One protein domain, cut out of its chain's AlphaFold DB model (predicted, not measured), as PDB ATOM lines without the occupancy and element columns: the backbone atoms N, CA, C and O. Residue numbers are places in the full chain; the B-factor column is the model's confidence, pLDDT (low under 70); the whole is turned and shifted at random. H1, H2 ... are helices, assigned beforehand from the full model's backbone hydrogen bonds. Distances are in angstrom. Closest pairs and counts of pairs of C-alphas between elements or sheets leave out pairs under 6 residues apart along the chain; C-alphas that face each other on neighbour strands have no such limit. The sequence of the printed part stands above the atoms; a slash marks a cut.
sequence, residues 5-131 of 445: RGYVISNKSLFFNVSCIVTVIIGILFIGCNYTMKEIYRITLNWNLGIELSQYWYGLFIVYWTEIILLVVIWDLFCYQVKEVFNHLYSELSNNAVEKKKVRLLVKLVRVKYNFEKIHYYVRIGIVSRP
ATOM      1  N   ARG A   5     -14.425 -18.801   9.037       34.56
ATOM      2  CA  ARG A   5     -15.645 -19.513   9.457       34.56
ATOM      3  C   ARG A   5     -16.949 -18.895   8.931       34.56
ATOM      4  O   ARG A   5     -17.843 -19.651   8.574       34.56
ATOM      5  N   GLY A   6     -17.068 -17.569   8.859       43.06
ATOM      6  CA  GLY A   6     -18.252 -16.887   8.323       43.06
ATOM      7  C   GLY A   6     -18.443 -17.136   6.824       43.06
ATOM      8  O   GLY A   6     -19.537 -17.497   6.401       43.06
ATOM      9  N   TYR A   7     -17.354 -17.065   6.052       51.25
ATOM     10  CA  TYR A   7     -17.343 -17.344   4.610       51.25
ATOM     11  C   TYR A   7     -17.655 -18.821   4.302       51.25
ATOM     12  O   TYR A   7     -18.443 -19.128   3.413       51.25
ATOM     13  N   VAL A   8     -17.109 -19.757   5.091       50.09
ATOM     14  CA  VAL A   8     -17.408 -21.197   4.950       50.09
ATOM     15  C   VAL A   8     -18.871 -21.513   5.285       50.09
ATOM     16  O   VAL A   8     -19.463 -22.398   4.671       50.09
ATOM     17  N   ILE A   9     -19.479 -20.799   6.240       50.91
ATOM     18  CA  ILE A   9     -20.882 -21.013   6.621       50.91
ATOM     19  C   ILE A   9     -21.851 -20.418   5.589       50.91
ATOM     20  O   ILE A   9     -22.871 -21.057   5.330       50.91
ATOM     21  N   SER A  10     -21.545 -19.266   4.973       54.94
ATOM     22  CA  SER A  10     -22.397 -18.702   3.909       54.94
ATOM     23  C   SER A  10     -22.300 -19.491   2.599       54.94
ATOM     24  O   SER A  10     -23.294 -19.603   1.890       54.94
ATOM     25  N   ASN A  11     -21.143 -20.106   2.313       63.03
ATOM     26  CA  ASN A  11     -20.857 -20.785   1.041       63.03
ATOM     27  C   ASN A  11     -20.769 -22.322   1.162       63.03
ATOM     28  O   ASN A  11     -20.044 -22.974   0.407       63.03
ATOM     29  N   LYS A  12     -21.509 -22.932   2.101       69.81
ATOM     30  CA  LYS A  12     -21.493 -24.394   2.337       69.81
ATOM     31  C   LYS A  12     -21.762 -25.226   1.077       69.81
ATOM     32  O   LYS A  12     -21.111 -26.251   0.883       69.81
ATOM     33  N   SER A  13     -22.698 -24.795   0.227       70.44
ATOM     34  CA  SER A  13     -23.016 -25.475  -1.039       70.44
ATOM     35  C   SER A  13     -21.831 -25.463  -2.005       70.44
ATOM     36  O   SER A  13     -21.522 -26.479  -2.620       70.44
ATOM     37  N   LEU A  14     -21.108 -24.345  -2.079       71.38
ATOM     38  CA  LEU A  14     -19.932 -24.208  -2.930       71.38
ATOM     39  C   LEU A  14     -18.785 -25.095  -2.446       71.38
ATOM     40  O   LEU A  14     -18.153 -25.761  -3.260       71.38
ATOM     41  N   PHE A  15     -18.543 -25.160  -1.134       73.56
ATOM     42  CA  PHE A  15     -17.509 -26.039  -0.580       73.56
ATOM     43  C   PHE A  15     -17.804 -27.518  -0.860       73.56
ATOM     44  O   PHE A  15     -16.907 -28.266  -1.251       73.56
ATOM     45  N   PHE A  16     -19.068 -27.930  -0.724       75.94
ATOM     46  CA  PHE A  16     -19.509 -29.272  -1.101       75.94
ATOM     47  C   PHE A  16     -19.269 -29.545  -2.593       75.94
ATOM     48  O   PHE A  16     -18.633 -30.540  -2.935       75.94
ATOM     49  N   ASN A  17     -19.682 -28.627  -3.473       75.06
ATOM     50  CA  ASN A  17     -19.481 -28.758  -4.917       75.06
ATOM     51  C   ASN A  17     -17.992 -28.842  -5.293       75.06
ATOM     52  O   ASN A  17     -17.602 -29.711  -6.070       75.06
ATOM     53  N   VAL A  18     -17.136 -27.995  -4.709       78.50
ATOM     54  CA  VAL A  18     -15.679 -28.042  -4.917       78.50
ATOM     55  C   VAL A  18     -15.106 -29.374  -4.440       78.50
ATOM     56  O   VAL A  18     -14.334 -29.997  -5.168       78.50
ATOM     57  N   SER A  19     -15.508 -29.847  -3.258       74.69
ATOM     58  CA  SER A  19     -15.074 -31.145  -2.738       74.69
ATOM     59  C   SER A  19     -15.474 -32.291  -3.670       74.69
ATOM     60  O   SER A  19     -14.645 -33.157  -3.934       74.69
ATOM     61  N   CYS A  20     -16.703 -32.294  -4.197       76.06
ATOM     62  CA  CYS A  20     -17.168 -33.293  -5.165       76.06
ATOM     63  C   CYS A  20     -16.360 -33.267  -6.469       76.06
ATOM     64  O   CYS A  20     -16.001 -34.315  -6.999       76.06
ATOM     65  N   ILE A  21     -16.031 -32.080  -6.981       79.62
ATOM     66  CA  ILE A  21     -15.215 -31.953  -8.194       79.62
ATOM     67  C   ILE A  21     -13.807 -32.507  -7.951       79.62
ATOM     68  O   ILE A  21     -13.296 -33.284  -8.757       79.62
ATOM     69  N   VAL A  22     -13.190 -32.135  -6.827       82.19
ATOM     70  CA  VAL A  22     -11.838 -32.576  -6.464       82.19
ATOM     71  C   VAL A  22     -11.780 -34.093  -6.285       82.19
ATOM     72  O   VAL A  22     -10.858 -34.718  -6.804       82.19
ATOM     73  N   THR A  23     -12.766 -34.714  -5.628       81.19
ATOM     74  CA  THR A  23     -12.790 -36.177  -5.460       81.19
ATOM     75  C   THR A  23     -12.928 -36.914  -6.790       81.19
ATOM     76  O   THR A  23     -12.223 -37.900  -7.003       81.19
ATOM     77  N   VAL A  24     -13.760 -36.421  -7.715       79.94
ATOM     78  CA  VAL A  24     -13.892 -37.005  -9.061       79.94
ATOM     79  C   VAL A  24     -12.586 -36.882  -9.848       79.94
ATOM     80  O   VAL A  24     -12.135 -37.865 -10.436       79.94
ATOM     81  N   ILE A  25     -11.933 -35.714  -9.825       81.25
ATOM     82  CA  ILE A  25     -10.650 -35.503 -10.518       81.25
ATOM     83  C   ILE A  25      -9.561 -36.413  -9.940       81.25
ATOM     84  O   ILE A  25      -8.843 -37.057 -10.706       81.25
ATOM     85  N   ILE A  26      -9.454 -36.510  -8.610       83.81
ATOM     86  CA  ILE A  26      -8.504 -37.412  -7.944       83.81
ATOM     87  C   ILE A  26      -8.782 -38.863  -8.341       83.81
ATOM     88  O   ILE A  26      -7.842 -39.585  -8.661       83.81
ATOM     89  N   GLY A  27     -10.050 -39.285  -8.378       82.50
ATOM     90  CA  GLY A  27     -10.432 -40.628  -8.819       82.50
ATOM     91  C   GLY A  27     -10.006 -40.920 -10.261       82.50
ATOM     92  O   GLY A  27      -9.402 -41.958 -10.525       82.50
ATOM     93  N   ILE A  28     -10.248 -39.987 -11.188       81.44
ATOM     94  CA  ILE A  28      -9.849 -40.125 -12.598       81.44
ATOM     95  C   ILE A  28      -8.322 -40.190 -12.734       81.44
ATOM     96  O   ILE A  28      -7.809 -41.053 -13.445       81.44
ATOM     97  N   LEU A  29      -7.591 -39.309 -12.042       78.88
ATOM     98  CA  LEU A  29      -6.126 -39.299 -12.058       78.88
ATOM     99  C   LEU A  29      -5.547 -40.581 -11.454       78.88
ATOM    100  O   LEU A  29      -4.635 -41.164 -12.029       78.88
ATOM    101  N   PHE A  30      -6.106 -41.059 -10.342       82.19
ATOM    102  CA  PHE A  30      -5.703 -42.317  -9.717       82.19
ATOM    103  C   PHE A  30      -5.882 -43.501 -10.672       82.19
ATOM    104  O   PHE A  30      -4.977 -44.322 -10.812       82.19
ATOM    105  N   ILE A  31      -7.015 -43.569 -11.378       76.69
ATOM    106  CA  ILE A  31      -7.266 -44.611 -12.381       76.69
ATOM    107  C   ILE A  31      -6.270 -44.495 -13.544       76.69
ATOM    108  O   ILE A  31      -5.684 -45.500 -13.939       76.69
ATOM    109  N   GLY A  32      -6.039 -43.285 -14.062       73.12
ATOM    110  CA  GLY A  32      -5.140 -43.049 -15.194       73.12
ATOM    111  C   GLY A  32      -3.654 -43.276 -14.893       73.12
ATOM    112  O   GLY A  32      -2.911 -43.668 -15.787       73.12
ATOM    113  N   CYS A  33      -3.212 -43.049 -13.652       75.81
ATOM    114  CA  CYS A  33      -1.827 -43.282 -13.235       75.81
ATOM    115  C   CYS A  33      -1.547 -44.748 -12.880       75.81
ATOM    116  O   CYS A  33      -0.430 -45.211 -13.099       75.81
ATOM    117  N   ASN A  34      -2.534 -45.469 -12.340       77.88
ATOM    118  CA  ASN A  34      -2.332 -46.834 -11.845       77.88
ATOM    119  C   ASN A  34      -2.710 -47.925 -12.848       77.88
ATOM    120  O   ASN A  34      -2.257 -49.057 -12.693       77.88
ATOM    121  N   TYR A  35      -3.530 -47.614 -13.852       77.44
ATOM    122  CA  TYR A  35      -4.004 -48.601 -14.815       77.44
ATOM    123  C   TYR A  35      -3.813 -48.128 -16.249       77.44
ATOM    124  O   TYR A  35      -4.157 -47.010 -16.628       77.44
ATOM    125  N   THR A  36      -3.336 -49.033 -17.097       77.88
ATOM    126  CA  THR A  36      -3.346 -48.811 -18.543       77.88
ATOM    127  C   THR A  36      -4.766 -48.963 -19.099       77.88
ATOM    128  O   THR A  36      -5.568 -49.753 -18.599       77.88
ATOM    129  N   MET A  37      -5.077 -48.291 -20.215       69.00
ATOM    130  CA  MET A  37      -6.388 -48.425 -20.887       69.00
ATOM    131  C   MET A  37      -6.762 -49.888 -21.190       69.00
ATOM    132  O   MET A  37      -7.934 -50.261 -21.164       69.00
ATOM    133  N   LYS A  38      -5.760 -50.741 -21.447       68.69
ATOM    134  CA  LYS A  38      -5.941 -52.177 -21.698       68.69
ATOM    135  C   LYS A  38      -6.336 -52.948 -20.435       68.69
ATOM    136  O   LYS A  38      -7.117 -53.894 -20.531       68.69
ATOM    137  N   GLU A  39      -5.796 -52.577 -19.280       73.00
ATOM    138  CA  GLU A  39      -6.148 -53.175 -17.988       73.00
ATOM    139  C   GLU A  39      -7.536 -52.742 -17.545       73.00
ATOM    140  O   GLU A  39      -8.331 -53.611 -17.204       73.00
ATOM    141  N   ILE A  40      -7.866 -51.451 -17.663       73.81
ATOM    142  CA  ILE A  40      -9.213 -50.933 -17.378       73.81
ATOM    143  C   ILE A  40     -10.241 -51.700 -18.213       73.81
ATOM    144  O   ILE A  40     -11.169 -52.287 -17.666       73.81
ATOM    145  N   TYR A  41     -10.015 -51.807 -19.527       73.50
ATOM    146  CA  TYR A  41     -10.887 -52.576 -20.413       73.50
ATOM    147  C   TYR A  41     -11.038 -54.044 -19.980       73.50
ATOM    148  O   TYR A  41     -12.141 -54.585 -20.012       73.50
ATOM    149  N   ARG A  42      -9.946 -54.710 -19.575       74.81
ATOM    150  CA  ARG A  42      -9.993 -56.106 -19.110       74.81
ATOM    151  C   ARG A  42     -10.760 -56.249 -17.798       74.81
ATOM    152  O   ARG A  42     -11.530 -57.195 -17.680       74.81
ATOM    153  N   ILE A  43     -10.558 -55.337 -16.851       80.25
ATOM    154  CA  ILE A  43     -11.244 -55.331 -15.556       80.25
ATOM    155  C   ILE A  43     -12.744 -55.129 -15.771       80.25
ATOM    156  O   ILE A  43     -13.523 -55.961 -15.315       80.25
ATOM    157  N   THR A  44     -13.146 -54.108 -16.536       79.81
ATOM    158  CA  THR A  44     -14.559 -53.845 -16.852       79.81
ATOM    159  C   THR A  44     -15.189 -55.022 -17.589       79.81
ATOM    160  O   THR A  44     -16.256 -55.491 -17.220       79.81
ATOM    161  N   LEU A  45     -14.513 -55.572 -18.601       79.31
ATOM    162  CA  LEU A  45     -15.031 -56.723 -19.335       79.31
ATOM    163  C   LEU A  45     -15.221 -57.950 -18.430       79.31
ATOM    164  O   LEU A  45     -16.246 -58.619 -18.525       79.31
ATOM    165  N   ASN A  46     -14.242 -58.263 -17.579       81.75
ATOM    166  CA  ASN A  46     -14.317 -59.416 -16.685       81.75
ATOM    167  C   ASN A  46     -15.398 -59.230 -15.616       81.75
ATOM    168  O   ASN A  46     -16.094 -60.188 -15.299       81.75
ATOM    169  N   TRP A  47     -15.555 -58.012 -15.091       82.69
ATOM    170  CA  TRP A  47     -16.617 -57.683 -14.146       82.69
ATOM    171  C   TRP A  47     -17.993 -57.875 -14.788       82.69
ATOM    172  O   TRP A  47     -18.820 -58.611 -14.254       82.69
ATOM    173  N   ASN A  48     -18.189 -57.346 -15.999       83.19
ATOM    174  CA  ASN A  48     -19.466 -57.440 -16.707       83.19
ATOM    175  C   ASN A  48     -19.797 -58.887 -17.086       83.19
ATOM    176  O   ASN A  48     -20.949 -59.293 -16.972       83.19
ATOM    177  N   LEU A  49     -18.803 -59.691 -17.486       79.06
ATOM    178  CA  LEU A  49     -18.963 -61.126 -17.773       79.06
ATOM    179  C   LEU A  49     -19.124 -61.999 -16.514       79.06
ATOM    180  O   LEU A  49     -19.564 -63.138 -16.630       79.06
ATOM    181  N   GLY A  50     -18.758 -61.493 -15.334       78.62
ATOM    182  CA  GLY A  50     -18.895 -62.196 -14.054       78.62
ATOM    183  C   GLY A  50     -20.293 -62.111 -13.433       78.62
ATOM    184  O   GLY A  50     -20.581 -62.833 -12.483       78.62
ATOM    185  N   ILE A  51     -21.165 -61.244 -13.955       81.94
ATOM    186  CA  ILE A  51     -22.552 -61.088 -13.499       81.94
ATOM    187  C   ILE A  51     -23.398 -62.253 -14.031       81.94
ATOM    188  O   ILE A  51     -23.426 -62.497 -15.231       81.94
ATOM    189  N   GLU A  52     -24.161 -62.947 -13.181       75.44
ATOM    190  CA  GLU A  52     -24.977 -64.105 -13.604       75.44
ATOM    191  C   GLU A  52     -25.946 -63.780 -14.757       75.44
ATOM    192  O   GLU A  52     -26.118 -64.571 -15.683       75.44
ATOM    193  N   LEU A  53     -26.516 -62.569 -14.756       71.12
ATOM    194  CA  LEU A  53     -27.400 -62.074 -15.814       71.12
ATOM    195  C   LEU A  53     -26.702 -61.995 -17.189       71.12
ATOM    196  O   LEU A  53     -27.358 -62.129 -18.220       71.12
ATOM    197  N   SER A  54     -25.383 -61.784 -17.231       75.38
ATOM    198  CA  SER A  54     -24.629 -61.547 -18.467       75.38
ATOM    199  C   SER A  54     -24.223 -62.820 -19.216       75.38
ATOM    200  O   SER A  54     -23.657 -62.737 -20.308       75.38
ATOM    201  N   GLN A  55     -24.590 -63.996 -18.688       72.06
ATOM    202  CA  GLN A  55     -24.463 -65.279 -19.388       72.06
ATOM    203  C   GLN A  55     -25.215 -65.285 -20.728       72.06
ATOM    204  O   GLN A  55     -24.803 -65.956 -21.677       72.06
ATOM    205  N   TYR A  56     -26.296 -64.506 -20.827       77.94
ATOM    206  CA  TYR A  56     -27.049 -64.307 -22.057       77.94
ATOM    207  C   TYR A  56     -26.720 -62.962 -22.710       77.94
ATOM    208  O   TYR A  56     -26.535 -61.948 -22.034       77.94
ATOM    209  N   TRP A  57     -26.739 -62.923 -24.047       71.38
ATOM    210  CA  TRP A  57     -26.439 -61.715 -24.826       71.38
ATOM    211  C   TRP A  57     -27.330 -60.516 -24.447       71.38
ATOM    212  O   TRP A  57     -26.848 -59.388 -24.393       71.38
ATOM    213  N   TYR A  58     -28.610 -60.758 -24.136       73.81
ATOM    214  CA  TYR A  58     -29.552 -59.710 -23.737       73.81
ATOM    215  C   TYR A  58     -29.269 -59.172 -22.329       73.81
ATOM    216  O   TYR A  58     -29.460 -57.986 -22.081       73.81
ATOM    217  N   GLY A  59     -28.780 -60.009 -21.410       76.50
ATOM    218  CA  GLY A  59     -28.411 -59.565 -20.069       76.50
ATOM    219  C   GLY A  59     -27.112 -58.765 -20.069       76.50
ATOM    220  O   GLY A  59     -27.037 -57.727 -19.419       76.50
ATOM    221  N   LEU A  60     -26.132 -59.165 -20.888       75.12
ATOM    222  CA  LEU A  60     -24.909 -58.388 -21.117       75.12
ATOM    223  C   LEU A  60     -25.220 -57.012 -21.736       75.12
ATOM    224  O   LEU A  60     -24.631 -56.007 -21.339       75.12
ATOM    225  N   PHE A  61     -26.189 -56.957 -22.655       77.00
ATOM    226  CA  PHE A  61     -26.697 -55.699 -23.204       77.00
ATOM    227  C   PHE A  61     -27.313 -54.794 -22.136       77.00
ATOM    228  O   PHE A  61     -26.989 -53.608 -22.099       77.00
ATOM    229  N   ILE A  62     -28.161 -55.338 -21.255       79.19
ATOM    230  CA  ILE A  62     -28.778 -54.570 -20.163       79.19
ATOM    231  C   ILE A  62     -27.705 -53.994 -19.234       79.19
ATOM    232  O   ILE A  62     -27.763 -52.809 -18.927       79.19
ATOM    233  N   VAL A  63     -26.700 -54.791 -18.851       84.31
ATOM    234  CA  VAL A  63     -25.585 -54.338 -17.998       84.31
ATOM    235  C   VAL A  63     -24.850 -53.156 -18.634       84.31
ATOM    236  O   VAL A  63     -24.770 -52.089 -18.026       84.31
ATOM    237  N   TYR A  64     -24.391 -53.293 -19.885       78.12
ATOM    238  CA  TYR A  64     -23.700 -52.198 -20.577       78.12
ATOM    239  C   TYR A  64     -24.587 -50.966 -20.763       78.12
ATOM    240  O   TYR A  64     -24.122 -49.836 -20.622       78.12
ATOM    241  N   TRP A  65     -25.867 -51.158 -21.078       81.06
ATOM    242  CA  TRP A  65     -26.809 -50.057 -21.238       81.06
ATOM    243  C   TRP A  65     -27.010 -49.285 -19.927       81.06
ATOM    244  O   TRP A  65     -26.951 -48.053 -19.930       81.06
ATOM    245  N   THR A  66     -27.171 -49.988 -18.802       82.56
ATOM    246  CA  THR A  66     -27.282 -49.378 -17.471       82.56
ATOM    247  C   THR A  66     -26.003 -48.639 -17.078       82.56
ATOM    248  O   THR A  66     -26.089 -47.499 -16.624       82.56
ATOM    249  N   GLU A  67     -24.824 -49.223 -17.303       83.25
ATOM    250  CA  GLU A  67     -23.536 -48.563 -17.048       83.25
ATOM    251  C   GLU A  67     -23.379 -47.271 -17.848       83.25
ATOM    252  O   GLU A  67     -23.022 -46.238 -17.286       83.25
ATOM    253  N   ILE A  68     -23.684 -47.300 -19.149       82.19
ATOM    254  CA  ILE A  68     -23.580 -46.116 -20.007       82.19
ATOM    255  C   ILE A  68     -24.541 -45.025 -19.534       82.19
ATOM    256  O   ILE A  68     -24.147 -43.861 -19.478       82.19
ATOM    257  N   ILE A  69     -25.779 -45.373 -19.164       81.31
ATOM    258  CA  ILE A  69     -26.736 -44.397 -18.623       81.31
ATOM    259  C   ILE A  69     -26.211 -43.785 -17.325       81.31
ATOM    260  O   ILE A  69     -26.231 -42.562 -17.189       81.31
ATOM    261  N   LEU A  70     -25.716 -44.601 -16.392       82.94
ATOM    262  CA  LEU A  70     -25.161 -44.109 -15.131       82.94
ATOM    263  C   LEU A  70     -23.967 -43.180 -15.372       82.94
ATOM    264  O   LEU A  70     -23.926 -42.094 -14.802       82.94
ATOM    265  N   LEU A  71     -23.045 -43.553 -16.261       84.06
ATOM    266  CA  LEU A  71     -21.899 -42.719 -16.632       84.06
ATOM    267  C   LEU A  71     -22.336 -41.382 -17.233       84.06
ATOM    268  O   LEU A  71     -21.812 -40.337 -16.860       84.06
ATOM    269  N   VAL A  72     -23.319 -41.407 -18.131       81.88
ATOM    270  CA  VAL A  72     -23.879 -40.207 -18.760       81.88
ATOM    271  C   VAL A  72     -24.535 -39.285 -17.723       81.88
ATOM    272  O   VAL A  72     -24.321 -38.074 -17.767       81.88
ATOM    273  N   VAL A  73     -25.283 -39.836 -16.761       80.62
ATOM    274  CA  VAL A  73     -25.908 -39.064 -15.672       80.62
ATOM    275  C   VAL A  73     -24.855 -38.476 -14.730       80.62
ATOM    276  O   VAL A  73     -24.912 -37.286 -14.423       80.62
ATOM    277  N   ILE A  74     -23.873 -39.276 -14.302       81.50
ATOM    278  CA  ILE A  74     -22.772 -38.822 -13.438       81.50
ATOM    279  C   ILE A  74     -21.981 -37.705 -14.129       81.50
ATOM    280  O   ILE A  74     -21.667 -36.696 -13.502       81.50
ATOM    281  N   TRP A  75     -21.704 -37.851 -15.426       82.94
ATOM    282  CA  TRP A  75     -21.016 -36.833 -16.216       82.94
ATOM    283  C   TRP A  75     -21.800 -35.522 -16.304       82.94
ATOM    284  O   TRP A  75     -21.226 -34.449 -16.113       82.94
ATOM    285  N   ASP A  76     -23.108 -35.586 -16.567       81.12
ATOM    286  CA  ASP A  76     -23.950 -34.389 -16.667       81.12
ATOM    287  C   ASP A  76     -24.054 -33.659 -15.313       81.12
ATOM    288  O   ASP A  76     -23.961 -32.430 -15.271       81.12
ATOM    289  N   LEU A  77     -24.144 -34.403 -14.200       79.88
ATOM    290  CA  LEU A  77     -24.101 -33.854 -12.838       79.88
ATOM    291  C   LEU A  77     -22.747 -33.214 -12.506       79.88
ATOM    292  O   LEU A  77     -22.708 -32.114 -11.955       79.88
ATOM    293  N   PHE A  78     -21.641 -33.863 -12.876       82.38
ATOM    294  CA  PHE A  78     -20.302 -33.301 -12.711       82.38
ATOM    295  C   PHE A  78     -20.161 -31.984 -13.486       82.38
ATOM    296  O   PHE A  78     -19.765 -30.968 -12.916       82.38
ATOM    297  N   CYS A  79     -20.568 -31.958 -14.759       83.50
ATOM    298  CA  CYS A  79     -20.553 -30.741 -15.574       83.50
ATOM    299  C   CYS A  79     -21.402 -29.620 -14.955       83.50
ATOM    300  O   CYS A  79     -20.989 -28.459 -14.960       83.50
ATOM    301  N   TYR A  80     -22.566 -29.967 -14.394       82.12
ATOM    302  CA  TYR A  80     -23.439 -29.025 -13.699       82.12
ATOM    303  C   TYR A  80     -22.755 -28.390 -12.478       82.12
ATOM    304  O   TYR A  80     -22.739 -27.163 -12.364       82.12
ATOM    305  N   GLN A  81     -22.132 -29.197 -11.612       82.62
ATOM    306  CA  GLN A  81     -21.406 -28.703 -10.434       82.62
ATOM    307  C   GLN A  81     -20.218 -27.816 -10.821       82.62
ATOM    308  O   GLN A  81     -20.031 -26.744 -10.243       82.62
ATOM    309  N   VAL A  82     -19.441 -28.221 -11.834       84.56
ATOM    310  CA  VAL A  82     -18.310 -27.428 -12.342       84.56
ATOM    311  C   VAL A  82     -18.787 -26.058 -12.828       84.56
ATOM    312  O   VAL A  82     -18.147 -25.051 -12.527       84.56
ATOM    313  N   LYS A  83     -19.929 -25.992 -13.526       87.12
ATOM    314  CA  LYS A  83     -20.510 -24.717 -13.965       87.12
ATOM    315  C   LYS A  83     -20.936 -23.828 -12.797       87.12
ATOM    316  O   LYS A  83     -20.709 -22.624 -12.855       87.12
ATOM    317  N   GLU A  84     -21.540 -24.390 -11.757       85.00
ATOM    318  CA  GLU A  84     -21.975 -23.619 -10.587       85.00
ATOM    319  C   GLU A  84     -20.785 -22.975  -9.858       85.00
ATOM    320  O   GLU A  84     -20.784 -21.766  -9.619       85.00
ATOM    321  N   VAL A  85     -19.734 -23.760  -9.591       85.69
ATOM    322  CA  VAL A  85     -18.496 -23.263  -8.970       85.69
ATOM    323  C   VAL A  85     -17.826 -22.213  -9.854       85.69
ATOM    324  O   VAL A  85     -17.429 -21.156  -9.363       85.69
ATOM    325  N   PHE A  86     -17.732 -22.475 -11.160       89.69
ATOM    326  CA  PHE A  86     -17.155 -21.529 -12.108       89.69
ATOM    327  C   PHE A  86     -17.902 -20.191 -12.105       89.69
ATOM    328  O   PHE A  86     -17.269 -19.143 -12.025       89.69
ATOM    329  N   ASN A  87     -19.236 -20.217 -12.150       88.69
ATOM    330  CA  ASN A  87     -20.060 -19.010 -12.177       88.69
ATOM    331  C   ASN A  87     -19.890 -18.165 -10.910       88.69
ATOM    332  O   ASN A  87     -19.803 -16.941 -11.007       88.69
ATOM    333  N   HIS A  88     -19.804 -18.801  -9.738       87.75
ATOM    334  CA  HIS A  88     -19.547 -18.080  -8.493       87.75
ATOM    335  C   HIS A  88     -18.156 -17.433  -8.498       87.75
ATOM    336  O   HIS A  88     -18.031 -16.244  -8.212       87.75
ATOM    337  N   LEU A  89     -17.107 -18.191  -8.846       87.44
ATOM    338  CA  LEU A  89     -15.742 -17.654  -8.922       87.44
ATOM    339  C   LEU A  89     -15.643 -16.517  -9.939       87.44
ATOM    340  O   LEU A  89     -14.980 -15.514  -9.688       87.44
ATOM    341  N   TYR A  90     -16.311 -16.667 -11.080       92.94
ATOM    342  CA  TYR A  90     -16.371 -15.635 -12.099       92.94
ATOM    343  C   TYR A  90     -17.002 -14.354 -11.553       92.94
ATOM    344  O   TYR A  90     -16.362 -13.316 -11.654       92.94
ATOM    345  N   SER A  91     -18.188 -14.440 -10.936       90.31
ATOM    346  CA  SER A  91     -18.908 -13.282 -10.385       90.31
ATOM    347  C   SER A  91     -18.081 -12.527  -9.339       90.31
ATOM    348  O   SER A  91     -17.966 -11.303  -9.397       90.31
ATOM    349  N   GLU A  92     -17.432 -13.247  -8.421       89.56
ATOM    350  CA  GLU A  92     -16.591 -12.638  -7.385       89.56
ATOM    351  C   GLU A  92     -15.353 -11.949  -7.987       89.56
ATOM    352  O   GLU A  92     -15.029 -10.806  -7.653       89.56
ATOM    353  N   LEU A  93     -14.673 -12.613  -8.929       91.81
ATOM    354  CA  LEU A  93     -13.491 -12.057  -9.592       91.81
ATOM    355  C   LEU A  93     -13.832 -10.884 -10.517       91.81
ATOM    356  O   LEU A  93     -13.033  -9.951 -10.617       91.81
ATOM    357  N   SER A  94     -14.978 -10.923 -11.199       93.00
ATOM    358  CA  SER A  94     -15.415  -9.873 -12.117       93.00
ATOM    359  C   SER A  94     -15.853  -8.621 -11.368       93.00
ATOM    360  O   SER A  94     -15.411  -7.538 -11.742       93.00
ATOM    361  N   ASN A  95     -16.608  -8.758 -10.273       92.31
ATOM    362  CA  ASN A  95     -16.987  -7.624  -9.421       92.31
ATOM    363  C   ASN A  95     -15.741  -6.923  -8.869       92.31
ATOM    364  O   ASN A  95     -15.549  -5.729  -9.072       92.31
ATOM    365  N   ASN A  96     -14.796  -7.691  -8.323       92.62
ATOM    366  CA  ASN A  96     -13.511  -7.171  -7.843       92.62
ATOM    367  C   ASN A  96     -12.683  -6.500  -8.962       92.62
ATOM    368  O   ASN A  96     -11.906  -5.573  -8.722       92.62
ATOM    369  N   ALA A  97     -12.819  -6.961 -10.211       93.44
ATOM    370  CA  ALA A  97     -12.181  -6.326 -11.359       93.44
ATOM    371  C   ALA A  97     -12.781  -4.948 -11.662       93.44
ATOM    372  O   ALA A  97     -12.017  -4.024 -11.953       93.44
ATOM    373  N   VAL A  98     -14.109  -4.820 -11.603       93.56
ATOM    374  CA  VAL A  98     -14.828  -3.558 -11.823       93.56
ATOM    375  C   VAL A  98     -14.561  -2.582 -10.679       93.56
ATOM    376  O   VAL A  98     -14.134  -1.460 -10.944       93.56
ATOM    377  N   GLU A  99     -14.682  -3.035  -9.429       91.25
ATOM    378  CA  GLU A  99     -14.400  -2.258  -8.215       91.25
ATOM    379  C   GLU A  99     -12.984  -1.660  -8.249       91.25
ATOM    380  O   GLU A  99     -12.783  -0.463  -8.055       91.25
ATOM    381  N   LYS A 100     -11.979  -2.467  -8.617       93.44
ATOM    382  CA  LYS A 100     -10.581  -2.012  -8.753       93.44
ATOM    383  C   LYS A 100     -10.282  -1.301 -10.074       93.44
ATOM    384  O   LYS A 100      -9.110  -1.057 -10.375       93.44
ATOM    385  N   LYS A 101     -11.301  -1.021 -10.889       94.62
ATOM    386  CA  LYS A 101     -11.213  -0.361 -12.201       94.62
ATOM    387  C   LYS A 101     -10.243  -1.047 -13.176       94.62
ATOM    388  O   LYS A 101      -9.646  -0.426 -14.057       94.62
ATOM    389  N   LYS A 102     -10.059  -2.364 -13.036       93.56
ATOM    390  CA  LYS A 102      -9.123  -3.183 -13.822       93.56
ATOM    391  C   LYS A 102      -9.782  -3.710 -15.097       93.56
ATOM    392  O   LYS A 102      -9.969  -4.916 -15.258       93.56
ATOM    393  N   VAL A 103     -10.020  -2.820 -16.059       91.69
ATOM    394  CA  VAL A 103     -10.638  -3.135 -17.367       91.69
ATOM    395  C   VAL A 103      -9.973  -4.338 -18.057       91.69
ATOM    396  O   VAL A 103     -10.640  -5.278 -18.481       91.69
ATOM    397  N   ARG A 104      -8.633  -4.377 -18.111       91.06
ATOM    398  CA  ARG A 104      -7.893  -5.484 -18.751       91.06
ATOM    399  C   ARG A 104      -8.141  -6.837 -18.077       91.06
ATOM    400  O   ARG A 104      -8.095  -7.866 -18.751       91.06
ATOM    401  N   LEU A 105      -8.340  -6.848 -16.760       90.81
ATOM    402  CA  LEU A 105      -8.617  -8.071 -16.010       90.81
ATOM    403  C   LEU A 105     -10.055  -8.531 -16.260       90.81
ATOM    404  O   LEU A 105     -10.240  -9.704 -16.570       90.81
ATOM    405  N   LEU A 106     -11.024  -7.610 -16.256       93.88
ATOM    406  CA  LEU A 106     -12.414  -7.900 -16.617       93.88
ATOM    407  C   LEU A 106     -12.512  -8.535 -18.011       93.88
ATOM    408  O   LEU A 106     -13.061  -9.621 -18.156       93.88
ATOM    409  N   VAL A 107     -11.875  -7.936 -19.025       91.44
ATOM    410  CA  VAL A 107     -11.871  -8.483 -20.396       91.44
ATOM    411  C   VAL A 107     -11.265  -9.891 -20.448       91.44
ATOM    412  O   VAL A 107     -11.742 -10.749 -21.191       91.44
ATOM    413  N   LYS A 108     -10.212 -10.168 -19.666       91.31
ATOM    414  CA  LYS A 108      -9.647 -11.524 -19.570       91.31
ATOM    415  C   LYS A 108     -10.631 -12.503 -18.929       91.31
ATOM    416  O   LYS A 108     -10.753 -13.614 -19.431       91.31
ATOM    417  N   LEU A 109     -11.320 -12.105 -17.863       92.31
ATOM    418  CA  LEU A 109     -12.320 -12.945 -17.205       92.31
ATOM    419  C   LEU A 109     -13.490 -13.250 -18.141       92.31
ATOM    420  O   LEU A 109     -13.841 -14.417 -18.283       92.31
ATOM    421  N   VAL A 110     -14.024 -12.247 -18.844       92.81
ATOM    422  CA  VAL A 110     -15.096 -12.426 -19.841       92.81
ATOM    423  C   VAL A 110     -14.681 -13.438 -20.914       92.81
ATOM    424  O   VAL A 110     -15.433 -14.354 -21.239       92.81
ATOM    425  N   ARG A 111     -13.440 -13.350 -21.417       91.00
ATOM    426  CA  ARG A 111     -12.889 -14.338 -22.367       91.00
ATOM    427  C   ARG A 111     -12.858 -15.750 -21.787       91.00
ATOM    428  O   ARG A 111     -13.148 -16.707 -22.503       91.00
ATOM    429  N   VAL A 112     -12.469 -15.887 -20.519       90.62
ATOM    430  CA  VAL A 112     -12.437 -17.178 -19.819       90.62
ATOM    431  C   VAL A 112     -13.852 -17.723 -19.646       90.62
ATOM    432  O   VAL A 112     -14.067 -18.878 -20.001       90.62
ATOM    433  N   LYS A 113     -14.818 -16.904 -19.204       94.06
ATOM    434  CA  LYS A 113     -16.238 -17.282 -19.117       94.06
ATOM    435  C   LYS A 113     -16.765 -17.763 -20.451       94.06
ATOM    436  O   LYS A 113     -17.248 -18.883 -20.531       94.06
ATOM    437  N   TYR A 114     -16.594 -16.975 -21.503       89.06
ATOM    438  CA  TYR A 114     -17.079 -17.339 -22.827       89.06
ATOM    439  C   TYR A 114     -16.502 -18.675 -23.316       89.06
ATOM    440  O   TYR A 114     -17.223 -19.541 -23.804       89.06
ATOM    441  N   ASN A 115     -15.189 -18.878 -23.171       86.56
ATOM    442  CA  ASN A 115     -14.556 -20.132 -23.578       86.56
ATOM    443  C   ASN A 115     -14.994 -21.310 -22.702       86.56
ATOM    444  O   ASN A 115     -15.188 -22.409 -23.219       86.56
ATOM    445  N   PHE A 116     -15.170 -21.089 -21.400       89.75
ATOM    446  CA  PHE A 116     -15.707 -22.091 -20.491       89.75
ATOM    447  C   PHE A 116     -17.138 -22.477 -20.880       89.75
ATOM    448  O   PHE A 116     -17.427 -23.662 -21.018       89.75
ATOM    449  N   GLU A 117     -18.013 -21.506 -21.139       88.25
ATOM    450  CA  GLU A 117     -19.387 -21.752 -21.578       88.25
ATOM    451  C   GLU A 117     -19.446 -22.457 -22.932       88.25
ATOM    452  O   GLU A 117     -20.266 -23.357 -23.112       88.25
ATOM    453  N   LYS A 118     -18.533 -22.125 -23.849       84.94
ATOM    454  CA  LYS A 118     -18.365 -22.821 -25.127       84.94
ATOM    455  C   LYS A 118     -17.956 -24.281 -24.939       84.94
ATOM    456  O   LYS A 118     -18.553 -25.159 -25.555       84.94
ATOM    457  N   ILE A 119     -16.965 -24.560 -24.091       81.62
ATOM    458  CA  ILE A 119     -16.551 -25.936 -23.767       81.62
ATOM    459  C   ILE A 119     -17.716 -26.676 -23.113       81.62
ATOM    460  O   ILE A 119     -18.088 -27.755 -23.559       81.62
ATOM    461  N   HIS A 120     -18.338 -26.066 -22.110       82.19
ATOM    462  CA  HIS A 120     -19.477 -26.624 -21.401       82.19
ATOM    463  C   HIS A 120     -20.659 -26.905 -22.343       82.19
ATOM    464  O   HIS A 120     -21.317 -27.927 -22.195       82.19
ATOM    465  N   TYR A 121     -20.919 -26.053 -23.340       81.06
ATOM    466  CA  TYR A 121     -21.948 -26.284 -24.357       81.06
ATOM    467  C   TYR A 121     -21.701 -27.563 -25.168       81.06
ATOM    468  O   TYR A 121     -22.644 -28.303 -25.422       81.06
ATOM    469  N   TYR A 122     -20.451 -27.840 -25.549       75.94
ATOM    470  CA  TYR A 122     -20.104 -29.045 -26.314       75.94
ATOM    471  C   TYR A 122     -19.959 -30.300 -25.451       75.94
ATOM    472  O   TYR A 122     -20.195 -31.406 -25.929       75.94
ATOM    473  N   VAL A 123     -19.537 -30.138 -24.198       75.88
ATOM    474  CA  VAL A 123     -19.265 -31.242 -23.274       75.88
ATOM    475  C   VAL A 123     -20.536 -31.746 -22.585       75.88
ATOM    476  O   VAL A 123     -20.636 -32.928 -22.245       75.88
ATOM    477  N   ARG A 124     -21.505 -30.858 -22.354       73.44
ATOM    478  CA  ARG A 124     -22.724 -31.192 -21.628       73.44
ATOM    479  C   ARG A 124     -23.709 -31.939 -22.519       73.44
ATOM    480  O   ARG A 124     -24.050 -31.491 -23.609       73.44
ATOM    481  N   ILE A 125     -24.231 -33.039 -21.988       68.81
ATOM    482  CA  ILE A 125     -25.226 -33.885 -22.658       68.81
ATOM    483  C   ILE A 125     -26.630 -33.275 -22.498       68.81
ATOM    484  O   ILE A 125     -27.451 -33.363 -23.409       68.81
ATOM    485  N   GLY A 126     -26.885 -32.581 -21.382       62.06
ATOM    486  CA  GLY A 126     -28.054 -31.717 -21.207       62.06
ATOM    487  C   GLY A 126     -29.283 -32.445 -20.672       62.06
ATOM    488  O   GLY A 126     -30.404 -32.073 -21.015       62.06
ATOM    489  N   ILE A 127     -29.080 -33.476 -19.849       59.19
ATOM    490  CA  ILE A 127     -30.157 -34.295 -19.273       59.19
ATOM    491  C   ILE A 127     -30.820 -33.558 -18.112       59.19
ATOM    492  O   ILE A 127     -32.045 -33.477 -18.036       59.19
ATOM    493  N   VAL A 128     -30.018 -32.970 -17.229       48.16
ATOM    494  CA  VAL A 128     -30.488 -32.156 -16.113       48.16
ATOM    495  C   VAL A 128     -30.570 -30.717 -16.596       48.16
ATOM    496  O   VAL A 128     -29.541 -30.076 -16.780       48.16
ATOM    497  N   SER A 129     -31.768 -30.173 -16.810       42.22
ATOM    498  CA  SER A 129     -31.965 -28.742 -17.082       42.22
ATOM    499  C   SER A 129     -32.786 -28.092 -15.967       42.22
ATOM    500  O   SER A 129     -33.688 -28.708 -15.405       42.22
ATOM    501  N   ARG A 130     -32.448 -26.847 -15.603       33.81
ATOM    502  CA  ARG A 130     -33.277 -26.059 -14.682       33.81
ATOM    503  C   ARG A 130     -34.532 -25.641 -15.456       33.81
ATOM    504  O   ARG A 130     -34.374 -25.180 -16.589       33.81
ATOM    505  N   PRO A 131     -35.745 -25.792 -14.900       32.19
ATOM    506  CA  PRO A 131     -36.941 -25.287 -15.556       32.19
ATOM    507  C   PRO A 131     -36.779 -23.784 -15.810       32.19
ATOM    508  O   PRO A 131     -36.347 -23.039 -14.930       32.19
TER     509      PRO A 131
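What this domain is: This is residues 5 to 131 of the 445 residues of an uncharacterized protein of Bacillus mycoides (UniProt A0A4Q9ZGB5). One very long helix, H5, makes the long axis of this model, and H6 folds back beside its last part as a helical hairpin. H2 crosses H5 with its first part and leads away from it, H3 comes back to the first part of H5, and the short H4 turns the corner into H5; H1 sticks out before H2. The printed part has 127 residues with six named helices, H1 to H6 in chain order, and no named strand: all helix. It is loose, with a radius of gyration of the C-alphas of 20.2 A, and a rod spanning 66 by 31 by 29 A.

Where its parts are: H1 is residues 5 to 10, 8.8 A long, from C-alpha 5 at (-15.645, -19.513, 9.457). H2 is residues 12 to 34, 32.7 A. H3 is residues 37 to 50, 19.8 A, and H4 residues 52 to 55, 5.9 A. H5, residues 57 to 99, runs 62.9 A from (-26.439, -61.715, -24.826) to (-14.400, -2.258, -8.215). H6, residues 103 to 123, is 30.0 A long.

How they stand to each other: H5 is the hub, touching four helices. H2 touches it with residues 14 to 21 alone, at a steep tilt of 53 degrees, opposite ways; the closest C-alphas, of Asn 17 and Gln 81, are 5.8 A apart. H3 touches H5 with residues 48 to 49 alone, at a steep tilt of 48 degrees, opposite ways; the closest C-alphas, of Asn 48 and Val 63, are 7.0 A apart. H4 and H5 touch only at the corner, the closest C-alphas, of Ser 54 and Leu 60, being 4.1 A apart. H5, with residues 79 to 98 alone, touches H6 in the hairpin, at a shallow tilt of 11 degrees, opposite ways; the closest C-alphas, of Ala 97 and Leu 106, are 5.5 A apart. H1 is close to H2 but not clearly touching, with the C-alphas of Val 8 and Phe 15 closest at 7.4 A. In H1, H2, H3, H5 and H6 every O i to N i+4 pair is within hydrogen-bond range; H4 is too short for such a pair.

The domain as a whole: The C-alphas farthest apart, of Gln 55 and Lys 101, are 66.6 A apart. The printed part has no cut, and the five links between helices are tight. Mean pLDDT of the printed part is 78.7; residues 5 to 12, 37 to 38 and 125 to 131 are under 70.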